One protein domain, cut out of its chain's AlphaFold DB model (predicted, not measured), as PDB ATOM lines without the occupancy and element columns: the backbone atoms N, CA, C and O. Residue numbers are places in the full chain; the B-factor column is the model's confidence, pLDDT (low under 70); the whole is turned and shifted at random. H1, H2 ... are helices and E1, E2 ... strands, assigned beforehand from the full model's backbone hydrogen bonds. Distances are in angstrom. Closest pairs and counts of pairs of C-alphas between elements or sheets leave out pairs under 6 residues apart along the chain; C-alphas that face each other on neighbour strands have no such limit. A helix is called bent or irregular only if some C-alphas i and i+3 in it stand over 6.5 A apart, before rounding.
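AT A GLANCE: This is residues 102 to 149 of the 212 residues of the protein "TRAF-type domain-containing protein" of Phytophthora infestans (strain T30-4) (UniProt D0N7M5). Two small lobes lie end to end in a rod: first a loop closing on E1 with H1 after it, then hairpin E2-E3 with H2 beside it. The 48 printed residues hold, in order, E1, H1, E2, E3 and H2, mixed helices and strands; the sheet E2 - E3 is antiparallel. The whole is loose, radius of gyration of the C-alphas 12.3 A, spanning 36 by 13 by 13 A.

HOW THE PARTS SIT: Start at residues 102 to 103, paired antiparallel with 110 to 111 of E1, residues 110 to 112; E1 pairs with no named strand. E1 and H1, residues 113 to 122, meet only through their link. Next, E2, residues 127 to 129, and E3, residues 136 to 138, form a hairpin; look for N 128 and O 137, 2.8 A apart. H2, residues 139 to 147, is near E3, with 5 pairs of C-alphas within 10 A; its closest C-alpha to E2 is Ala 139, 5.8 A from that of Ile 128. H1 and H2 are only just apart, closest 8.1 A. O i to N i+4 pairs are within hydrogen-bond range in 3 of 6 for H1 and 3 of 5 for H2.

IN THESE COORDINATES: Find C-alpha 110 at (497.383, 443.206, 865.744), where E1 begins. H1 runs 14.5 A; H2 runs 13.7 A to C-alpha 147 at (521.425, 458.186, 880.764), only just irregular, C-alphas 140 and 143 being 6.6 A apart.

THE WHOLE: The farthest C-alphas, Pro 112 and Asn 148, are 36.6 A apart. The printed part has no cut, no link is long, and no printed residue is under 70 in pLDDT.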
ATOM      1  N   LYS A 102     498.590 438.830 862.785       87.00
ATOM      2  CA  LYS A 102     499.213 438.264 863.985       87.00
ATOM      3  C   LYS A 102     499.437 439.357 865.020       87.00
ATOM      4  O   LYS A 102     499.673 440.515 864.674       87.00
ATOM      5  N   SER A 103     499.345 438.993 866.293       89.81
ATOM      6  CA  SER A 103     499.612 439.908 867.398       89.81
ATOM      7  C   SER A 103     501.086 439.864 867.794       89.81
ATOM      8  O   SER A 103     501.738 438.817 867.771       89.81
ATOM      9  N   CYS A 104     501.637 441.018 868.157       90.00
ATOM     10  CA  CYS A 104     502.982 441.078 868.713       90.00
ATOM     11  C   CYS A 104     502.993 440.590 870.169       90.00
ATOM     12  O   CYS A 104     502.261 441.117 871.000       90.00
ATOM     13  N   SER A 105     503.896 439.674 870.525       88.12
ATOM     14  CA  SER A 105     504.031 439.161 871.902       88.12
ATOM     15  C   SER A 105     504.482 440.209 872.931       88.12
ATOM     16  O   SER A 105     504.395 439.964 874.130       88.12
ATOM     17  N   HIS A 106     504.988 441.364 872.487       87.75
ATOM     18  CA  HIS A 106     505.495 442.417 873.369       87.75
ATOM     19  C   HIS A 106     504.493 443.561 873.577       87.75
ATOM     20  O   HIS A 106     504.356 444.046 874.699       87.75
ATOM     21  N   CYS A 107     503.789 444.005 872.529       86.69
ATOM     22  CA  CYS A 107     502.812 445.100 872.620       86.69
ATOM     23  C   CYS A 107     501.346 444.672 872.471       86.69
ATOM     24  O   CYS A 107     500.475 445.494 872.727       86.69
ATOM     25  N   ASN A 108     501.073 443.410 872.118       87.12
ATOM     26  CA  ASN A 108     499.737 442.866 871.832       87.12
ATOM     27  C   ASN A 108     498.964 443.597 870.719       87.12
ATOM     28  O   ASN A 108     497.752 443.452 870.614       87.12
ATOM     29  N   GLU A 109     499.651 444.350 869.859       85.94
ATOM     30  CA  GLU A 109     499.026 445.008 868.712       85.94
ATOM     31  C   GLU A 109     498.882 444.035 867.533       85.94
ATOM     32  O   GLU A 109     499.809 443.274 867.226       85.94
ATOM     33  N   ASN A 110     497.714 444.056 866.885       88.69
ATOM     34  CA  ASN A 110     497.383 443.206 865.744       88.69
ATOM     35  C   ASN A 110     497.841 443.858 864.447       88.69
ATOM     36  O   ASN A 110     497.390 444.948 864.101       88.69
ATOM     37  N   MET A 111     498.691 443.163 863.699       88.31
ATOM     38  CA  MET A 111     499.239 443.670 862.446       88.31
ATOM     39  C   MET A 111     499.416 442.542 861.425       88.31
ATOM     40  O   MET A 111     499.534 441.376 861.816       88.31
ATOM     41  N   PRO A 112     499.454 442.839 860.113       87.62
ATOM     42  CA  PRO A 112     499.744 441.816 859.117       87.62
ATOM     43  C   PRO A 112     501.158 441.261 859.326       87.62
ATOM     44  O   PRO A 112     502.067 441.992 859.726       87.62
ATOM     45  N   GLN A 113     501.363 439.978 859.029       86.62
ATOM     46  CA  GLN A 113     502.633 439.276 859.266       86.62
ATOM     47  C   GLN A 113     503.872 439.995 858.687       86.62
ATOM     48  O   GLN A 113     504.938 440.022 859.317       86.62
ATOM     49  N   SER A 114     503.735 440.644 857.527       84.94
ATOM     50  CA  SER A 114     504.790 441.469 856.920       84.94
ATOM     51  C   SER A 114     505.172 442.674 857.787       84.94
ATOM     52  O   SER A 114     506.357 442.947 857.997       84.94
ATOM     53  N   ALA A 115     504.180 443.374 858.340       86.81
ATOM     54  CA  ALA A 115     504.400 444.488 859.255       86.81
ATOM     55  C   ALA A 115     504.946 444.003 860.604       86.81
ATOM     56  O   ALA A 115     505.861 444.623 861.147       86.81
ATOM     57  N   LEU A 116     504.460 442.862 861.109       88.81
ATOM     58  CA  LEU A 116     504.942 442.269 862.356       88.81
ATOM     59  C   LEU A 116     506.437 441.933 862.294       88.81
ATOM     60  O   LEU A 116     507.155 442.186 863.257       88.81
ATOM     61  N   THR A 117     506.926 441.433 861.156       86.06
ATOM     62  CA  THR A 117     508.355 441.132 860.955       86.06
ATOM     63  C   THR A 117     509.226 442.379 861.144       86.06
ATOM     64  O   THR A 117     510.234 442.343 861.849       86.06
ATOM     65  N   THR A 118     508.806 443.511 860.577       87.81
ATOM     66  CA  THR A 118     509.535 444.784 860.718       87.81
ATOM     67  C   THR A 118     509.374 445.373 862.123       87.81
ATOM     68  O   THR A 118     510.323 445.915 862.695       87.81
ATOM     69  N   HIS A 119     508.186 445.237 862.709       89.81
ATOM     70  CA  HIS A 119     507.873 445.730 864.043       89.81
ATOM     71  C   HIS A 119     508.582 444.956 865.146       89.81
ATOM     72  O   HIS A 119     509.016 445.570 866.109       89.81
ATOM     73  N   ALA A 120     508.767 443.640 865.023       86.12
ATOM     74  CA  ALA A 120     509.448 442.835 866.036       86.12
ATOM     75  C   ALA A 120     510.836 443.401 866.385       86.12
ATOM     76  O   ALA A 120     511.243 443.378 867.543       86.12
ATOM     77  N   GLY A 121     511.538 443.989 865.409       84.81
ATOM     78  CA  GLY A 121     512.817 444.665 865.633       84.81
ATOM     79  C   GLY A 121     512.709 446.020 866.344       84.81
ATOM     80  O   GLY A 121     513.609 446.362 867.112       84.81
ATOM     81  N   ARG A 122     511.620 446.764 866.114       84.31
ATOM     82  CA  ARG A 122     511.397 448.150 866.571       84.31
ATOM     83  C   ARG A 122     510.291 448.302 867.624       84.31
ATOM     84  O   ARG A 122     509.891 449.418 867.927       84.31
ATOM     85  N   CYS A 123     509.786 447.202 868.173       90.00
ATOM     86  CA  CYS A 123     508.708 447.228 869.151       90.00
ATOM     87  C   CYS A 123     509.164 447.939 870.433       90.00
ATOM     88  O   CYS A 123     510.129 447.509 871.067       90.00
ATOM     89  N   SER A 124     508.437 448.971 870.867       85.06
ATOM     90  CA  SER A 124     508.763 449.752 872.073       85.06
ATOM     91  C   SER A 124     508.739 448.930 873.366       85.06
ATOM     92  O   SER A 124     509.433 449.245 874.331       85.06
ATOM     93  N   LYS A 125     507.968 447.836 873.396       85.69
ATOM     94  CA  LYS A 125     507.874 446.931 874.554       85.69
ATOM     95  C   LYS A 125     508.851 445.754 874.495       85.69
ATOM     96  O   LYS A 125     508.846 444.911 875.388       85.69
ATOM     97  N   ARG A 126     509.696 445.679 873.460       90.31
ATOM     98  CA  ARG A 126     510.707 444.625 873.337       90.31
ATOM     99  C   ARG A 126     511.742 444.746 874.463       90.31
ATOM    100  O   ARG A 126     512.253 445.845 874.676       90.31
ATOM    101  N   PRO A 127     512.106 443.649 875.148       89.00
ATOM    102  CA  PRO A 127     513.153 443.674 876.160       89.00
ATOM    103  C   PRO A 127     514.542 443.827 875.517       89.00
ATOM    104  O   PRO A 127     514.932 443.049 874.645       89.00
ATOM    105  N   ILE A 128     515.302 444.826 875.965       89.75
ATOM    106  CA  ILE A 128     516.679 445.128 875.563       89.75
ATOM    107  C   ILE A 128     517.572 445.070 876.806       89.75
ATOM    108  O   ILE A 128     517.250 445.646 877.846       89.75
ATOM    109  N   LYS A 129     518.714 444.380 876.700       89.69
ATOM    110  CA  LYS A 129     519.727 444.349 877.763       89.69
ATOM    111  C   LYS A 129     520.499 445.666 877.815       89.69
ATOM    112  O   LYS A 129     521.000 446.140 876.795       89.69
ATOM    113  N   CYS A 130     520.641 446.241 879.003       89.50
ATOM    114  CA  CYS A 130     521.534 447.371 879.208       89.50
ATOM    115  C   CYS A 130     522.996 446.921 879.099       89.50
ATOM    116  O   CYS A 130     523.396 445.952 879.735       89.50
ATOM    117  N   ILE A 131     523.812 447.665 878.350       88.38
ATOM    118  CA  ILE A 131     525.250 447.381 878.193       88.38
ATOM    119  C   ILE A 131     526.015 447.610 879.507       88.38
ATOM    120  O   ILE A 131     527.032 446.971 879.744       88.38
ATOM    121  N   ARG A 132     525.531 448.510 880.372       86.06
ATOM    122  CA  ARG A 132     526.244 448.911 881.592       86.06
ATOM    123  C   ARG A 132     525.885 448.063 882.814       86.06
ATOM    124  O   ARG A 132     526.778 447.681 883.554       86.06
ATOM    125  N   CYS A 133     524.602 447.771 883.043       86.75
ATOM    126  CA  CYS A 133     524.143 447.024 884.228       86.75
ATOM    127  C   CYS A 133     523.628 445.606 883.922       86.75
ATOM    128  O   CYS A 133     523.189 444.915 884.837       86.75
ATOM    129  N   CYS A 134     523.637 445.180 882.652       86.31
ATOM    130  CA  CYS A 134     523.167 443.868 882.180       86.31
ATOM    131  C   CYS A 134     521.698 443.519 882.491       86.31
ATOM    132  O   CYS A 134     521.268 442.404 882.207       86.31
ATOM    133  N   GLN A 135     520.907 444.456 883.017       87.50
ATOM    134  CA  GLN A 135     519.482 444.257 883.284       87.50
ATOM    135  C   GLN A 135     518.637 444.461 882.018       87.50
ATOM    136  O   GLN A 135     519.011 445.224 881.120       87.50
ATOM    137  N   LEU A 136     517.502 443.763 881.945       88.94
ATOM    138  CA  LEU A 136     516.544 443.859 880.841       88.94
ATOM    139  C   LEU A 136     515.556 445.000 881.090       88.94
ATOM    140  O   LEU A 136     514.931 445.067 882.144       88.94
ATOM    141  N   PHE A 137     515.372 445.861 880.092       88.56
ATOM    142  CA  PHE A 137     514.393 446.949 880.112       88.56
ATOM    143  C   PHE A 137     513.595 446.967 878.807       88.56
ATOM    144  O   PHE A 137     514.135 446.574 877.773       88.56
ATOM    145  N   PRO A 138     512.331 447.426 878.803       87.94
ATOM    146  CA  PRO A 138     511.620 447.659 877.550       87.94
ATOM    147  C   PRO A 138     512.351 448.723 876.717       87.94
ATOM    148  O   PRO A 138     512.966 449.636 877.271       87.94
ATOM    149  N   ALA A 139     512.282 448.606 875.392       87.94
ATOM    150  CA  ALA A 139     512.980 449.483 874.452       87.94
ATOM    151  C   ALA A 139     512.653 450.976 874.634       87.94
ATOM    152  O   ALA A 139     513.501 451.822 874.370       87.94
ATOM    153  N   ASP A 140     511.467 451.302 875.140       86.81
ATOM    154  CA  ASP A 140     511.089 452.679 875.469       86.81
ATOM    155  C   ASP A 140     511.824 453.212 876.718       86.81
ATOM    156  O   ASP A 140     512.300 454.344 876.760       86.81
ATOM    157  N   ALA A 141     512.013 452.360 877.732       87.62
ATOM    158  CA  ALA A 141     512.625 452.752 879.002       87.62
ATOM    159  C   ALA A 141     514.158 452.649 879.005       87.62
ATOM    160  O   ALA A 141     514.810 453.278 879.841       87.62
ATOM    161  N   ILE A 142     514.759 451.860 878.102       87.75
ATOM    162  CA  ILE A 142     516.216 451.656 878.100       87.75
ATOM    163  C   ILE A 142     516.981 452.948 877.798       87.75
ATOM    164  O   ILE A 142     518.078 453.126 878.321       87.75
ATOM    165  N   VAL A 143     516.411 453.869 877.012       87.62
ATOM    166  CA  VAL A 143     517.057 455.150 876.681       87.62
ATOM    167  C   VAL A 143     517.193 456.010 877.937       87.62
ATOM    168  O   VAL A 143     518.312 456.379 878.297       87.62
ATOM    169  N   ALA A 144     516.093 456.220 878.664       87.12
ATOM    170  CA  ALA A 144     516.088 456.945 879.937       87.12
ATOM    171  C   ALA A 144     516.909 456.229 881.024       87.12
ATOM    172  O   ALA A 144     517.610 456.855 881.815       87.12
ATOM    173  N   HIS A 145     516.882 454.894 881.048       87.12
ATOM    174  CA  HIS A 145     517.749 454.136 881.941       87.12
ATOM    175  C   HIS A 145     519.224 454.339 881.591       87.12
ATOM    176  O   HIS A 145     520.041 454.482 882.491       87.12
ATOM    177  N   SER A 146     519.591 454.358 880.308       84.38
ATOM    178  CA  SER A 146     520.988 454.453 879.880       84.38
ATOM    179  C   SER A 146     521.632 455.783 880.276       84.38
ATOM    180  O   SER A 146     522.807 455.794 880.625       84.38
ATOM    181  N   THR A 147     520.890 456.890 880.315       86.19
ATOM    182  CA  THR A 147     521.425 458.186 880.764       86.19
ATOM    183  C   THR A 147     521.708 458.199 882.265       86.19
ATOM    184  O   THR A 147     522.701 458.778 882.694       86.19
ATOM    185  N   ASN A 148     520.909 457.479 883.054       84.00
ATOM    186  CA  ASN A 148     520.982 457.453 884.519       84.00
ATOM    187  C   ASN A 148     521.346 456.065 885.067       84.00
ATOM    188  O   ASN A 148     521.004 455.709 886.199       84.00
ATOM    189  N   CYS A 149     522.025 455.255 884.254       83.75
ATOM    190  CA  CYS A 149     522.329 453.877 884.594       83.75
ATOM    191  C   CYS A 149     523.366 453.856 885.714       83.75
ATOM    192  O   CYS A 149     524.560 454.046 885.479       83.75
TER     193      CYS A 149